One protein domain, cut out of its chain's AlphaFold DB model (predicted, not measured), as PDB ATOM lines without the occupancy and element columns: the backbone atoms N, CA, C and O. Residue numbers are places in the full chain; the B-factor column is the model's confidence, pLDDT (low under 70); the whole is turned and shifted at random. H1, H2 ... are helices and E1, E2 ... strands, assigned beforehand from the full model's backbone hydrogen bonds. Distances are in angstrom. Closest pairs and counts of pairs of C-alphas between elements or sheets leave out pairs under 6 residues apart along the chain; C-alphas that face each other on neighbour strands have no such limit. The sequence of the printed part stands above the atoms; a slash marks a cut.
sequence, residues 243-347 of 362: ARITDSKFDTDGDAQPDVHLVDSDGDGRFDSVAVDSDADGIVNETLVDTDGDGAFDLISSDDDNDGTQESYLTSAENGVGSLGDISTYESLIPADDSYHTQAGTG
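AT A GLANCE: This is residues 243 to 347 of the 362 residues of an uncharacterized protein of Rhodococcus tukisamuensis (UniProt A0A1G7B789). This domain has little regular structure: one wall of six short strands joined by nine-residue loops, with residues 316 to 347 running back from E6 toward E1. The 105 printed residues include E1 to E6, then H1 to H3, 39 residues in named elements, mixed class; the antiparallel sheet runs E1 E2 E3 E4 E5 E6. It is compact, radius of gyration of the C-alphas 14.2 A, spanning 42 by 38 by 19 A.

HOW THE PARTS SIT: Start at edge strand E1, residues 244 to 250; it forms a hairpin with E2, residues 260 to 263, N 248 and O 262 being 2.9 A apart. The meander, each strand antiparallel to its neighbour before, continues through E3, 273 to 276, E4, 286 to 289, E5, 299 to 302, and E6, 312 to 315. H2, 328 to 331, only grazes the sheet.

IN THESE COORDINATES: Find C-alpha 244 at (189.107, 103.891, 138.587); E1 runs 17.3 A. H1 is residues 316 to 319; H3, 340 to 343, ends at (193.843, 99.970, 138.894).

THE WHOLE: The printed part has no cut; pLDDT is under 70 at 318 to 322 and 336 to 347.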
ATOM      1  N   ALA A 243     189.318 106.417 141.926       73.31
ATOM      2  CA  ALA A 243     190.636 106.072 141.371       73.31
ATOM      3  C   ALA A 243     190.565 105.117 140.170       73.31
ATOM      4  O   ALA A 243     191.596 104.563 139.773       73.31
ATOM      5  N   ARG A 244     189.363 104.873 139.641       80.19
ATOM      6  CA  ARG A 244     189.107 103.891 138.587       80.19
ATOM      7  C   ARG A 244     188.482 104.553 137.382       80.19
ATOM      8  O   ARG A 244     187.617 105.398 137.547       80.19
ATOM      9  N   ILE A 245     188.915 104.138 136.200       85.38
ATOM     10  CA  ILE A 245     188.225 104.477 134.960       85.38
ATOM     11  C   ILE A 245     187.040 103.520 134.830       85.38
ATOM     12  O   ILE A 245     187.262 102.315 134.738       85.38
ATOM     13  N   THR A 246     185.821 104.053 134.844       87.19
ATOM     14  CA  THR A 246     184.587 103.269 134.663       87.19
ATOM     15  C   THR A 246     184.192 103.187 133.197       87.19
ATOM     16  O   THR A 246     183.623 102.197 132.749       87.19
ATOM     17  N   ASP A 247     184.560 104.204 132.417       92.31
ATOM     18  CA  ASP A 247     184.209 104.307 131.009       92.31
ATOM     19  C   ASP A 247     185.365 104.890 130.211       92.31
ATOM     20  O   ASP A 247     185.960 105.883 130.625       92.31
ATOM     21  N   SER A 248     185.615 104.348 129.020       92.69
ATOM     22  CA  SER A 248     186.511 104.956 128.031       92.69
ATOM     23  C   SER A 248     185.845 105.010 126.664       92.69
ATOM     24  O   SER A 248     185.477 103.984 126.097       92.69
ATOM     25  N   LYS A 249     185.726 106.210 126.103       92.25
ATOM     26  CA  LYS A 249     185.155 106.489 124.779       92.25
ATOM     27  C   LYS A 249     186.261 106.940 123.838       92.25
ATOM     28  O   LYS A 249     187.007 107.841 124.204       92.25
ATOM     29  N   PHE A 250     186.352 106.363 122.645       90.56
ATOM     30  CA  PHE A 250     187.375 106.661 121.641       90.56
ATOM     31  C   PHE A 250     186.739 107.159 120.352       90.56
ATOM     32  O   PHE A 250     185.859 106.496 119.816       90.56
ATOM     33  N   ASP A 251     187.237 108.280 119.845       87.75
ATOM     34  CA  ASP A 251     186.962 108.786 118.499       87.75
ATOM     35  C   ASP A 251     188.181 108.448 117.625       87.75
ATOM     36  O   ASP A 251     189.279 108.984 117.811       87.75
ATOM     37  N   THR A 252     188.014 107.483 116.722       85.81
ATOM     38  CA  THR A 252     189.092 106.931 115.895       85.81
ATOM     39  C   THR A 252     189.170 107.566 114.510       85.81
ATOM     40  O   THR A 252     190.214 107.454 113.850       85.81
ATOM     41  N   ASP A 253     188.116 108.256 114.068       82.00
ATOM     42  CA  ASP A 253     188.040 108.882 112.748       82.00
ATOM     43  C   ASP A 253     188.108 110.428 112.773       82.00
ATOM     44  O   ASP A 253     188.421 111.066 111.752       82.00
ATOM     45  N   GLY A 254     187.967 111.021 113.961       82.25
ATOM     46  CA  GLY A 254     188.116 112.438 114.259       82.25
ATOM     47  C   GLY A 254     186.884 113.284 113.935       82.25
ATOM     48  O   GLY A 254     187.043 114.487 113.660       82.25
ATOM     49  N   ASP A 255     185.688 112.694 113.890       78.88
ATOM     50  CA  ASP A 255     184.427 113.399 113.644       78.88
ATOM     51  C   ASP A 255     183.767 113.992 114.911       78.88
ATOM     52  O   ASP A 255     182.774 114.725 114.797       78.88
ATOM     53  N   ALA A 256     184.390 113.787 116.077       78.50
ATOM     54  CA  ALA A 256     183.932 114.145 117.419       78.50
ATOM     55  C   ALA A 256     182.755 113.309 117.957       78.50
ATOM     56  O   ALA A 256     182.090 113.744 118.906       78.50
ATOM     57  N   GLN A 257     182.504 112.130 117.392       80.81
ATOM     58  CA  GLN A 257     181.638 111.094 117.947       80.81
ATOM     59  C   GLN A 257     182.477 109.864 118.331       80.81
ATOM     60  O   GLN A 257     183.428 109.522 117.637       80.81
ATOM     61  N   PRO A 258     182.181 109.199 119.461       82.12
ATOM     62  CA  PRO A 258     182.892 107.979 119.821       82.12
ATOM     63  C   PRO A 258     182.529 106.802 118.909       82.12
ATOM     64  O   PRO A 258     181.360 106.433 118.824       82.12
ATOM     65  N   ASP A 259     183.544 106.159 118.337       84.69
ATOM     66  CA  ASP A 259     183.433 104.911 117.574       84.69
ATOM     67  C   ASP A 259     183.486 103.677 118.486       84.69
ATOM     68  O   ASP A 259     182.955 102.613 118.171       84.69
ATOM     69  N   VAL A 260     184.177 103.788 119.623       89.44
ATOM     70  CA  VAL A 260     184.366 102.679 120.565       89.44
ATOM     71  C   VAL A 260     184.101 103.165 121.983       89.44
ATOM     72  O   VAL A 260     184.632 104.193 122.396       89.44
ATOM     73  N   HIS A 261     183.321 102.411 122.756       92.50
ATOM     74  CA  HIS A 261     183.054 102.692 124.169       92.50
ATOM     75  C   HIS A 261     183.269 101.431 125.002       92.50
ATOM     76  O   HIS A 261     182.672 100.398 124.722       92.50
ATOM     77  N   LEU A 262     184.155 101.514 125.989       91.69
ATOM     78  CA  LEU A 262     184.461 100.469 126.962       91.69
ATOM     79  C   LEU A 262     183.803 100.843 128.292       91.69
ATOM     80  O   LEU A 262     183.870 102.014 128.671       91.69
ATOM     81  N   VAL A 263     183.217  99.865 128.984       91.44
ATOM     82  CA  VAL A 263     182.497 100.050 130.258       91.44
ATOM     83  C   VAL A 263     182.912  98.981 131.271       91.44
ATOM     84  O   VAL A 263     183.051  97.809 130.918       91.44
ATOM     85  N   ASP A 264     183.194  99.422 132.496       89.12
ATOM     86  CA  ASP A 264     183.452  98.634 133.706       89.12
ATOM     87  C   ASP A 264     182.210  98.810 134.584       89.12
ATOM     88  O   ASP A 264     182.078  99.787 135.325       89.12
ATOM     89  N   SER A 265     181.241  97.916 134.394       86.12
ATOM     90  CA  SER A 265     179.897  98.058 134.955       86.12
ATOM     91  C   SER A 265     179.833  97.688 136.437       86.12
ATOM     92  O   SER A 265     178.967  98.184 137.161       86.12
ATOM     93  N   ASP A 266     180.755  96.842 136.912       82.12
ATOM     94  CA  ASP A 266     180.828  96.416 138.313       82.12
ATOM     95  C   ASP A 266     181.849  97.217 139.149       82.12
ATOM     96  O   ASP A 266     181.897  97.101 140.385       82.12
ATOM     97  N   GLY A 267     182.618  98.086 138.488       81.81
ATOM     98  CA  GLY A 267     183.586  98.986 139.093       81.81
ATOM     99  C   GLY A 267     184.758  98.243 139.726       81.81
ATOM    100  O   GLY A 267     185.328  98.725 140.721       81.81
ATOM    101  N   ASP A 268     185.113  97.049 139.247       79.12
ATOM    102  CA  ASP A 268     186.236  96.286 139.789       79.12
ATOM    103  C   ASP A 268     187.608  96.809 139.311       79.12
ATOM    104  O   ASP A 268     188.627  96.595 139.995       79.12
ATOM    105  N   GLY A 269     187.610  97.637 138.260       78.31
ATOM    106  CA  GLY A 269     188.775  98.195 137.580       78.31
ATOM    107  C   GLY A 269     189.131  97.476 136.274       78.31
ATOM    108  O   GLY A 269     190.271  97.621 135.815       78.31
ATOM    109  N   ARG A 270     188.223  96.667 135.720       83.19
ATOM    110  CA  ARG A 270     188.341  95.987 134.428       83.19
ATOM    111  C   ARG A 270     187.086  96.249 133.622       83.19
ATOM    112  O   ARG A 270     185.985  96.105 134.122       83.19
ATOM    113  N   PHE A 271     187.257  96.583 132.352       86.00
ATOM    114  CA  PHE A 271     186.109  96.658 131.471       86.00
ATOM    115  C   PHE A 271     185.505  95.256 131.323       86.00
ATOM    116  O   PHE A 271     186.220  94.249 131.318       86.00
ATOM    117  N   ASP A 272     184.192  95.201 131.187       88.00
ATOM    118  CA  ASP A 272     183.428  93.980 130.934       88.00
ATOM    119  C   ASP A 272     182.614  94.099 129.638       88.00
ATOM    120  O   ASP A 272     182.229  93.095 129.041       88.00
ATOM    121  N   SER A 273     182.423  95.323 129.142       90.31
ATOM    122  CA  SER A 273     181.551  95.606 128.011       90.31
ATOM    123  C   SER A 273     182.214  96.534 127.004       90.31
ATOM    124  O   SER A 273     182.969  97.444 127.354       90.31
ATOM    125  N   VAL A 274     181.922  96.305 125.724       90.31
ATOM    126  CA  VAL A 274     182.396  97.127 124.607       90.31
ATOM    127  C   VAL A 274     181.259  97.378 123.627       90.31
ATOM    128  O   VAL A 274     180.627  96.434 123.163       90.31
ATOM    129  N   ALA A 275     181.039  98.632 123.251       88.69
ATOM    130  CA  ALA A 275     180.198  99.026 122.125       88.69
ATOM    131  C   ALA A 275     181.066  99.550 120.972       88.69
ATOM    132  O   ALA A 275     182.038 100.272 121.204       88.69
ATOM    133  N   VAL A 276     180.717  99.175 119.740       87.19
ATOM    134  CA  VAL A 276     181.448  99.540 118.520       87.19
ATOM    135  C   VAL A 276     180.487 100.098 117.469       87.19
ATOM    136  O   VAL A 276     179.560  99.411 117.036       87.19
ATOM    137  N   ASP A 277     180.756 101.323 117.033       83.38
ATOM    138  CA  ASP A 277     180.249 101.948 115.813       83.38
ATOM    139  C   ASP A 277     181.366 101.892 114.754       83.38
ATOM    140  O   ASP A 277     182.331 102.649 114.750       83.38
ATOM    141  N   SER A 278     181.283 100.889 113.890       81.69
ATOM    142  CA  SER A 278     182.270 100.571 112.859       81.69
ATOM    143  C   SER A 278     182.092 101.356 111.558       81.69
ATOM    144  O   SER A 278     183.006 101.348 110.724       81.69
ATOM    145  N   ASP A 279     180.930 101.985 111.343       80.69
ATOM    146  CA  ASP A 279     180.657 102.805 110.162       80.69
ATOM    147  C   ASP A 279     180.518 104.310 110.437       80.69
ATOM    148  O   ASP A 279     180.336 105.071 109.476       80.69
ATOM    149  N   ALA A 280     180.751 104.715 111.691       80.44
ATOM    150  CA  ALA A 280     180.855 106.091 112.175       80.44
ATOM    151  C   ALA A 280     179.617 106.920 111.809       80.44
ATOM    152  O   ALA A 280     179.694 108.047 111.300       80.44
ATOM    153  N   ASP A 281     178.437 106.320 111.975       76.94
ATOM    154  CA  ASP A 281     177.160 106.975 111.689       76.94
ATOM    155  C   ASP A 281     176.392 107.400 112.955       76.94
ATOM    156  O   ASP A 281     175.336 108.044 112.853       76.94
ATOM    157  N   GLY A 282     176.979 107.139 114.126       76.88
ATOM    158  CA  GLY A 282     176.445 107.411 115.455       76.88
ATOM    159  C   GLY A 282     175.528 106.303 115.976       76.88
ATOM    160  O   GLY A 282     174.847 106.509 116.988       76.88
ATOM    161  N   ILE A 283     175.444 105.164 115.281       77.38
ATOM    162  CA  ILE A 283     174.665 103.995 115.678       77.38
ATOM    163  C   ILE A 283     175.619 102.833 115.950       77.38
ATOM    164  O   ILE A 283     176.372 102.389 115.095       77.38
ATOM    165  N   VAL A 284     175.545 102.290 117.165       78.56
ATOM    166  CA  VAL A 284     176.336 101.120 117.557       78.56
ATOM    167  C   VAL A 284     175.937  99.921 116.701       78.56
ATOM    168  O   VAL A 284     174.798  99.458 116.783       78.56
ATOM    169  N   ASN A 285     176.885  99.372 115.940       80.50
ATOM    170  CA  ASN A 285     176.638  98.162 115.161       80.50
ATOM    171  C   ASN A 285     176.805  96.903 116.016       80.50
ATOM    172  O   ASN A 285     176.105  95.923 115.784       80.50
ATOM    173  N   GLU A 286     177.740  96.896 116.973       84.19
ATOM    174  CA  GLU A 286     178.043  95.713 117.788       84.19
ATOM    175  C   GLU A 286     178.220  96.052 119.274       84.19
ATOM    176  O   GLU A 286     178.814  97.066 119.636       84.19
ATOM    177  N   THR A 287     177.737  95.169 120.150       87.31
ATOM    178  CA  THR A 287     178.039  95.193 121.588       87.31
ATOM    179  C   THR A 287     178.593  93.840 122.013       87.31
ATOM    180  O   THR A 287     178.042  92.802 121.652       87.31
ATOM    181  N   LEU A 288     179.686  93.848 122.771       88.00
ATOM    182  CA  LEU A 288     180.367  92.674 123.300       88.00
ATOM    183  C   LEU A 288     180.366  92.740 124.828       88.00
ATOM    184  O   LEU A 288     180.623  93.805 125.377       88.00
ATOM    185  N   VAL A 289     180.091  91.619 125.497       87.50
ATOM    186  CA  VAL A 289     180.019  91.541 126.967       87.50
ATOM    187  C   VAL A 289     180.724  90.280 127.467       87.50
ATOM    188  O   VAL A 289     180.458  89.177 126.976       87.50
ATOM    189  N   ASP A 290     181.639  90.452 128.416       86.38
ATOM    190  CA  ASP A 290     182.258  89.419 129.247       86.38
ATOM    191  C   ASP A 290     181.413  89.283 130.517       86.38
ATOM    192  O   ASP A 290     181.326  90.201 131.325       86.38
ATOM    193  N   THR A 291     180.725  88.151 130.666       82.06
ATOM    194  CA  THR A 291     179.754  87.983 131.756       82.06
ATOM    195  C   THR A 291     180.325  87.257 132.965       82.06
ATOM    196  O   THR A 291     179.656  87.187 133.999       82.06
ATOM    197  N   ASP A 292     181.521  86.675 132.856       80.44
ATOM    198  CA  ASP A 292     182.154  85.933 133.946       80.44
ATOM    199  C   ASP A 292     183.500  86.514 134.413       80.44
ATOM    200  O   ASP A 292     184.066  86.029 135.405       80.44
ATOM    201  N   GLY A 293     183.943  87.605 133.778       82.69
ATOM    202  CA  GLY A 293     185.100  88.411 134.159       82.69
ATOM    203  C   GLY A 293     186.432  87.724 133.861       82.69
ATOM    204  O   GLY A 293     187.449  88.011 134.511       82.69
ATOM    205  N   ASP A 294     186.447  86.752 132.943       80.94
ATOM    206  CA  ASP A 294     187.659  86.020 132.579       80.94
ATOM    207  C   ASP A 294     188.520  86.725 131.509       80.94
ATOM    208  O   ASP A 294     189.671  86.322 131.274       80.94
ATOM    209  N   GLY A 295     188.019  87.837 130.962       82.56
ATOM    210  CA  GLY A 295     188.624  88.677 129.931       82.56
ATOM    211  C   GLY A 295     188.200  88.313 128.505       82.56
ATOM    212  O   GLY A 295     188.621  88.995 127.559       82.56
ATOM    213  N   ALA A 296     187.408  87.251 128.331       84.50
ATOM    214  CA  ALA A 296     186.867  86.827 127.052       84.50
ATOM    215  C   ALA A 296     185.369  87.129 126.940       84.50
ATOM    216  O   ALA A 296     184.585  86.906 127.851       84.50
ATOM    217  N   PHE A 297     184.938  87.567 125.759       83.44
ATOM    218  CA  PHE A 297     183.531  87.887 125.547       83.44
ATOM    219  C   PHE A 297     182.655  86.632 125.465       83.44
ATOM    220  O   PHE A 297     182.922  85.698 124.689       83.44
ATOM    221  N   ASP A 298     181.545  86.674 126.198       81.50
ATOM    222  CA  ASP A 298     180.511  85.645 126.248       81.50
ATOM    223  C   ASP A 298     179.343  85.924 125.317       81.50
ATOM    224  O   ASP A 298     178.745  84.986 124.779       81.50
ATOM    225  N   LEU A 299     179.019  87.202 125.132       83.06
ATOM    226  CA  LEU A 299     177.884  87.674 124.355       83.06
ATOM    227  C   LEU A 299     178.355  88.698 123.327       83.06
ATOM    228  O   LEU A 299     179.092  89.619 123.654       83.06
ATOM    229  N   ILE A 300     177.888  88.539 122.091       85.44
ATOM    230  CA  ILE A 300     177.918  89.587 121.071       85.44
ATOM    231  C   ILE A 300     176.490  89.821 120.602       85.44
ATOM    232  O   ILE A 300     175.775  88.861 120.292       85.44
ATOM    233  N   SER A 301     176.085  91.078 120.506       79.38
ATOM    234  CA  SER A 301     174.870  91.502 119.823       79.38
ATOM    235  C   SER A 301     175.194  92.440 118.666       79.38
ATOM    236  O   SER A 301     176.192  93.156 118.707       79.38
ATOM    237  N   SER A 302     174.368  92.405 117.619       81.62
ATOM    238  CA  SER A 302     174.587  93.184 116.395       81.62
ATOM    239  C   SER A 302     173.297  93.827 115.887       81.62
ATOM    240  O   SER A 302     172.253  93.165 115.874       81.62
ATOM    241  N   ASP A 303     173.399  95.082 115.450       80.12
ATOM    242  CA  ASP A 303     172.413  95.797 114.630       80.12
ATOM    243  C   ASP A 303     172.716  95.509 113.152       80.12
ATOM    244  O   ASP A 303     173.703  95.977 112.581       80.12
ATOM    245  N   ASP A 304     171.900  94.654 112.535       83.50
ATOM    246  CA  ASP A 304     172.153  94.181 111.169       83.50
ATOM    247  C   ASP A 304     171.604  95.142 110.097       83.50
ATOM    248  O   ASP A 304     171.929  94.992 108.906       83.50
ATOM    249  N   ASP A 305     170.714  96.071 110.472       82.75
ATOM    250  CA  ASP A 305     170.056  96.987 109.535       82.75
ATOM    251  C   ASP A 305     170.252  98.492 109.806       82.75
ATOM    252  O   ASP A 305     169.734  99.306 109.026       82.75
ATOM    253  N   ASN A 306     171.121  98.831 110.766       80.62
ATOM    254  CA  ASN A 306     171.514 100.180 111.196       80.62
ATOM    255  C   ASN A 306     170.303 101.047 111.557       80.62
ATOM    256  O   ASN A 306     170.186 102.206 111.135       80.62
ATOM    257  N   ASP A 307     169.338 100.468 112.273       79.38
ATOM    258  CA  ASP A 307     168.156 101.196 112.739       79.38
ATOM    259  C   ASP A 307     168.225 101.625 114.215       79.38
ATOM    260  O   ASP A 307     167.351 102.367 114.685       79.38
ATOM    261  N   GLY A 308     169.311 101.249 114.897       74.50
ATOM    262  CA  GLY A 308     169.572 101.472 116.313       74.50
ATOM    263  C   GLY A 308     169.135 100.318 117.206       74.50
ATOM    264  O   GLY A 308     169.292 100.408 118.425       74.50
ATOM    265  N   THR A 309     168.566  99.256 116.639       75.94
ATOM    266  CA  THR A 309     168.104  98.076 117.369       75.94
ATOM    267  C   THR A 309     169.044  96.904 117.116       75.94
ATOM    268  O   THR A 309     169.562  96.739 116.029       75.94
ATOM    269  N   GLN A 310     169.278  96.065 118.125       75.19
ATOM    270  CA  GLN A 310     170.085  94.854 117.954       75.19
ATOM    271  C   GLN A 310     169.190  93.646 117.639       75.19
ATOM    272  O   GLN A 310     168.377  93.216 118.474       75.19
ATOM    273  N   GLU A 311     169.357  93.043 116.461       79.19
ATOM    274  CA  GLU A 311     168.562  91.895 115.998       79.19
ATOM    275  C   GLU A 311     169.216  90.563 116.342       79.19
ATOM    276  O   GLU A 311     168.531  89.584 116.680       79.19
ATOM    277  N   SER A 312     170.536  90.517 116.195       76.75
ATOM    278  CA  SER A 312     171.321  89.291 116.229       76.75
ATOM    279  C   SER A 312     172.067  89.174 117.548       76.75
ATOM    280  O   SER A 312     172.565  90.157 118.078       76.75
ATOM    281  N   TYR A 313     172.122  87.955 118.084       81.38
ATOM    282  CA  TYR A 313     172.793  87.641 119.345       81.38
ATOM    283  C   TYR A 313     173.565  86.336 119.172       81.38
ATOM    284  O   TYR A 313     173.031  85.357 118.636       81.38
ATOM    285  N   LEU A 314     174.810  86.319 119.629       75.75
ATOM    286  CA  LEU A 314     175.689  85.161 119.631       75.75
ATOM    287  C   LEU A 314     176.242  84.961 121.034       75.75
ATOM    288  O   LEU A 314     176.730  85.903 121.642       75.75
ATOM    289  N   THR A 315     176.211  83.719 121.515       78.38
ATOM    290  CA  THR A 315     176.821  83.351 122.798       78.38
ATOM    291  C   THR A 315     178.002  82.400 122.608       78.38
ATOM    292  O   THR A 315     178.010  81.566 121.687       78.38
ATOM    293  N   SER A 316     178.996  82.481 123.496       70.56
ATOM    294  CA  SER A 316     180.160  81.579 123.544       70.56
ATOM    295  C   SER A 316     179.722  80.105 123.646       70.56
ATOM    296  O   SER A 316     180.245  79.215 122.960       70.56
ATOM    297  N   ALA A 317     178.644  79.842 124.393       70.44
ATOM    298  CA  ALA A 317     178.025  78.524 124.526       70.44
ATOM    299  C   ALA A 317     177.456  77.962 123.204       70.44
ATOM    300  O   ALA A 317     177.546  76.753 122.958       70.44
ATOM    301  N   GLU A 318     176.872  78.807 122.349       58.16
ATOM    302  CA  GLU A 318     176.244  78.390 121.087       58.16
ATOM    303  C   GLU A 318     177.245  78.217 119.940       58.16
ATOM    304  O   GLU A 318     177.070  77.325 119.101       58.16
ATOM    305  N   ASN A 319     178.323  79.006 119.922       58.34
ATOM    306  CA  ASN A 319     179.354  78.909 118.889       58.34
ATOM    307  C   ASN A 319     180.350  77.758 119.117       58.34
ATOM    308  O   ASN A 319     181.068  77.361 118.195       58.34
ATOM    309  N   GLY A 320     180.400  77.175 120.321       53.16
ATOM    310  CA  GLY A 320     181.292  76.053 120.647       53.16
ATOM    311  C   GLY A 320     182.789  76.401 120.620       53.16
ATOM    312  O   GLY A 320     183.628  75.516 120.815       53.16
ATOM    313  N   VAL A 321     183.112  77.670 120.373       48.38
ATOM    314  CA  VAL A 321     184.366  78.346 120.701       48.38
ATOM    315  C   VAL A 321     184.128  79.000 122.054       48.38
ATOM    316  O   VAL A 321     183.183  79.758 122.201       48.38
ATOM    317  N   GLY A 322     184.926  78.648 123.061       57.84
ATOM    318  CA  GLY A 322     184.718  79.102 124.442       57.84
ATOM    319  C   GLY A 322     185.022  80.582 124.695       57.84
ATOM    320  O   GLY A 322     185.262  80.916 125.835       57.84
ATOM    321  N   SER A 323     185.101  81.403 123.648       70.56
ATOM    322  CA  SER A 323     185.327  82.849 123.676       70.56
ATOM    323  C   SER A 323     184.912  83.408 122.310       70.56
ATOM    324  O   SER A 323     185.119  82.745 121.280       70.56
ATOM    325  N   LEU A 324     184.309  84.599 122.299       76.56
ATOM    326  CA  LEU A 324     183.949  85.344 121.088       76.56
ATOM    327  C   LEU A 324     184.972  86.437 120.724       76.56
ATOM    328  O   LEU A 324     184.758  87.193 119.782       76.56
ATOM    329  N   GLY A 325     186.103  86.478 121.424       81.56
ATOM    330  CA  GLY A 325     187.098  87.543 121.366       81.56
ATOM    331  C   GLY A 325     187.586  87.869 122.775       81.56
ATOM    332  O   GLY A 325     187.039  87.356 123.748       81.56
ATOM    333  N   ASP A 326     188.608  88.713 122.871       85.06
ATOM    334  CA  ASP A 326     189.187  89.134 124.148       85.06
ATOM    335  C   ASP A 326     189.134  90.656 124.269       85.06
ATOM    336  O   ASP A 326     189.480  91.372 123.315       85.06
ATOM    337  N   ILE A 327     188.790  91.142 125.462       83.31
ATOM    338  CA  ILE A 327     188.641  92.576 125.730       83.31
ATOM    339  C   ILE A 327     189.940  93.360 125.545       83.31
ATOM    340  O   ILE A 327     189.927  94.502 125.087       83.31
ATOM    341  N   SER A 328     191.082  92.695 125.751       80.56
ATOM    342  CA  SER A 328     192.420  93.262 125.535       80.56
ATOM    343  C   SER A 328     192.642  93.845 124.132       80.56
ATOM    344  O   SER A 328     193.516  94.691 123.940       80.56
ATOM    345  N   THR A 329     191.845  93.423 123.143       83.94
ATOM    346  CA  THR A 329     191.843  94.014 121.797       83.94
ATOM    347  C   THR A 329     191.498  95.502 121.854       83.94
ATOM    348  O   THR A 329     192.178  96.311 121.224       83.94
ATOM    349  N   TYR A 330     190.493  95.863 122.649       86.19
ATOM    350  CA  TYR A 330     189.998  97.229 122.795       86.19
ATOM    351  C   TYR A 330     190.766  97.997 123.869       86.19
ATOM    352  O   TYR A 330     191.103  99.156 123.655       86.19
ATOM    353  N   GLU A 331     191.168  97.339 124.961       83.56
ATOM    354  CA  GLU A 331     192.040  97.961 125.971       83.56
ATOM    355  C   GLU A 331     193.370  98.441 125.374       83.56
ATOM    356  O   GLU A 331     193.970  99.388 125.872       83.56
ATOM    357  N   SER A 332     193.834  97.827 124.278       82.88
ATOM    358  CA  SER A 332     195.052  98.256 123.584       82.88
ATOM    359  C   SER A 332     194.975  99.668 122.983       82.88
ATOM    360  O   SER A 332     196.017 100.231 122.637       82.88
ATOM    361  N   LEU A 333     193.769 100.244 122.880       84.31
ATOM    362  CA  LEU A 333     193.552 101.644 122.511       84.31
ATOM    363  C   LEU A 333     193.954 102.603 123.641       84.31
ATOM    364  O   LEU A 333     194.285 103.757 123.370       84.31
ATOM    365  N   ILE A 334     193.978 102.136 124.894       81.88
ATOM    366  CA  ILE A 334     194.430 102.917 126.046       81.88
ATOM    367  C   ILE A 334     195.964 102.940 126.050       81.88
ATOM    368  O   ILE A 334     196.603 101.885 126.143       81.88
ATOM    369  N   PRO A 335     196.603 104.124 125.986       75.56
ATOM    370  CA  PRO A 335     198.047 104.235 126.114       75.56
ATOM    371  C   PRO A 335     198.548 103.599 127.414       75.56
ATOM    372  O   PRO A 335     198.052 103.883 128.502       75.56
ATOM    373  N   ALA A 336     199.598 102.780 127.316       65.56
ATOM    374  CA  ALA A 336     200.150 102.048 128.460       65.56
ATOM    375  C   ALA A 336     200.617 102.953 129.620       65.56
ATOM    376  O   ALA A 336     200.681 102.504 130.766       65.56
ATOM    377  N   ASP A 337     200.935 104.216 129.328       62.09
ATOM    378  CA  ASP A 337     201.375 105.203 130.316       62.09
ATOM    379  C   ASP A 337     200.226 105.696 131.221       62.09
ATOM    380  O   ASP A 337     200.482 106.223 132.304       62.09
ATOM    381  N   ASP A 338     198.962 105.443 130.854       61.69
ATOM    382  CA  ASP A 338     197.784 105.853 131.634       61.69
ATOM    383  C   ASP A 338     197.492 104.961 132.832       61.69
ATOM    384  O   ASP A 338     196.556 105.211 133.585       61.69
ATOM    385  N   SER A 339     198.336 103.952 133.066       54.91
ATOM    386  CA  SER A 339     198.322 103.150 134.290       54.91
ATOM    387  C   SER A 339     196.978 102.455 134.580       54.91
ATOM    388  O   SER A 339     196.786 101.953 135.688       54.91
ATOM    389  N   TYR A 340     196.098 102.322 133.579       51.56
ATOM    390  CA  TYR A 340     194.848 101.555 133.647       51.56
ATOM    391  C   TYR A 340     195.081 100.155 134.246       51.56
ATOM    392  O   TYR A 340     194.487  99.775 135.252       51.56
ATOM    393  N   HIS A 341     196.108  99.442 133.769       45.16
ATOM    394  CA  HIS A 341     196.453  98.102 134.265       45.16
ATOM    395  C   HIS A 341     196.957  98.036 135.723       45.16
ATOM    396  O   HIS A 341     197.156  96.938 136.250       45.16
ATOM    397  N   THR A 342     197.184  99.170 136.398       44.09
ATOM    398  CA  THR A 342     197.486  99.198 137.844       44.09
ATOM    399  C   THR A 342     196.258  99.412 138.731       44.09
ATOM    400  O   THR A 342     196.354  99.151 139.931       44.09
ATOM    401  N   GLN A 343     195.107  99.791 138.163       45.91
ATOM    402  CA  GLN A 343     193.843  99.970 138.894       45.91
ATOM    403  C   GLN A 343     193.200  98.628 139.287       45.91
ATOM    404  O   GLN A 343     192.613  98.518 140.361       45.91
ATOM    405  N   ALA A 344     193.434  97.569 138.504       34.78
ATOM    406  CA  ALA A 344     192.822  96.250 138.685       34.78
ATOM    407  C   ALA A 344     193.252  95.468 139.948       34.78
ATOM    408  O   ALA A 344     192.816  94.336 140.139       34.78
ATOM    409  N   GLY A 345     194.161  95.970 140.798       37.22
ATOM    410  CA  GLY A 345     194.548  95.311 142.063       37.22
ATOM    411  C   GLY A 345     195.122  93.879 141.956       37.22
ATOM    412  O   GLY A 345     195.529  93.294 142.966       37.22
ATOM    413  N   THR A 346     195.212  93.298 140.758       35.09
ATOM    414  CA  THR A 346     195.736  91.958 140.513       35.09
ATOM    415  C   THR A 346     197.226  92.040 140.240       35.09
ATOM    416  O   THR A 346     197.673  92.629 139.257       35.09
ATOM    417  N   GLY A 347     198.025  91.413 141.102       32.88
ATOM    418  CA  GLY A 347     199.425  91.161 140.799       32.88
ATOM    419  C   GLY A 347     199.558  90.407 139.472       32.88
ATOM    420  O   GLY A 347     199.110  89.271 139.373       32.88
TER     421      GLY A 347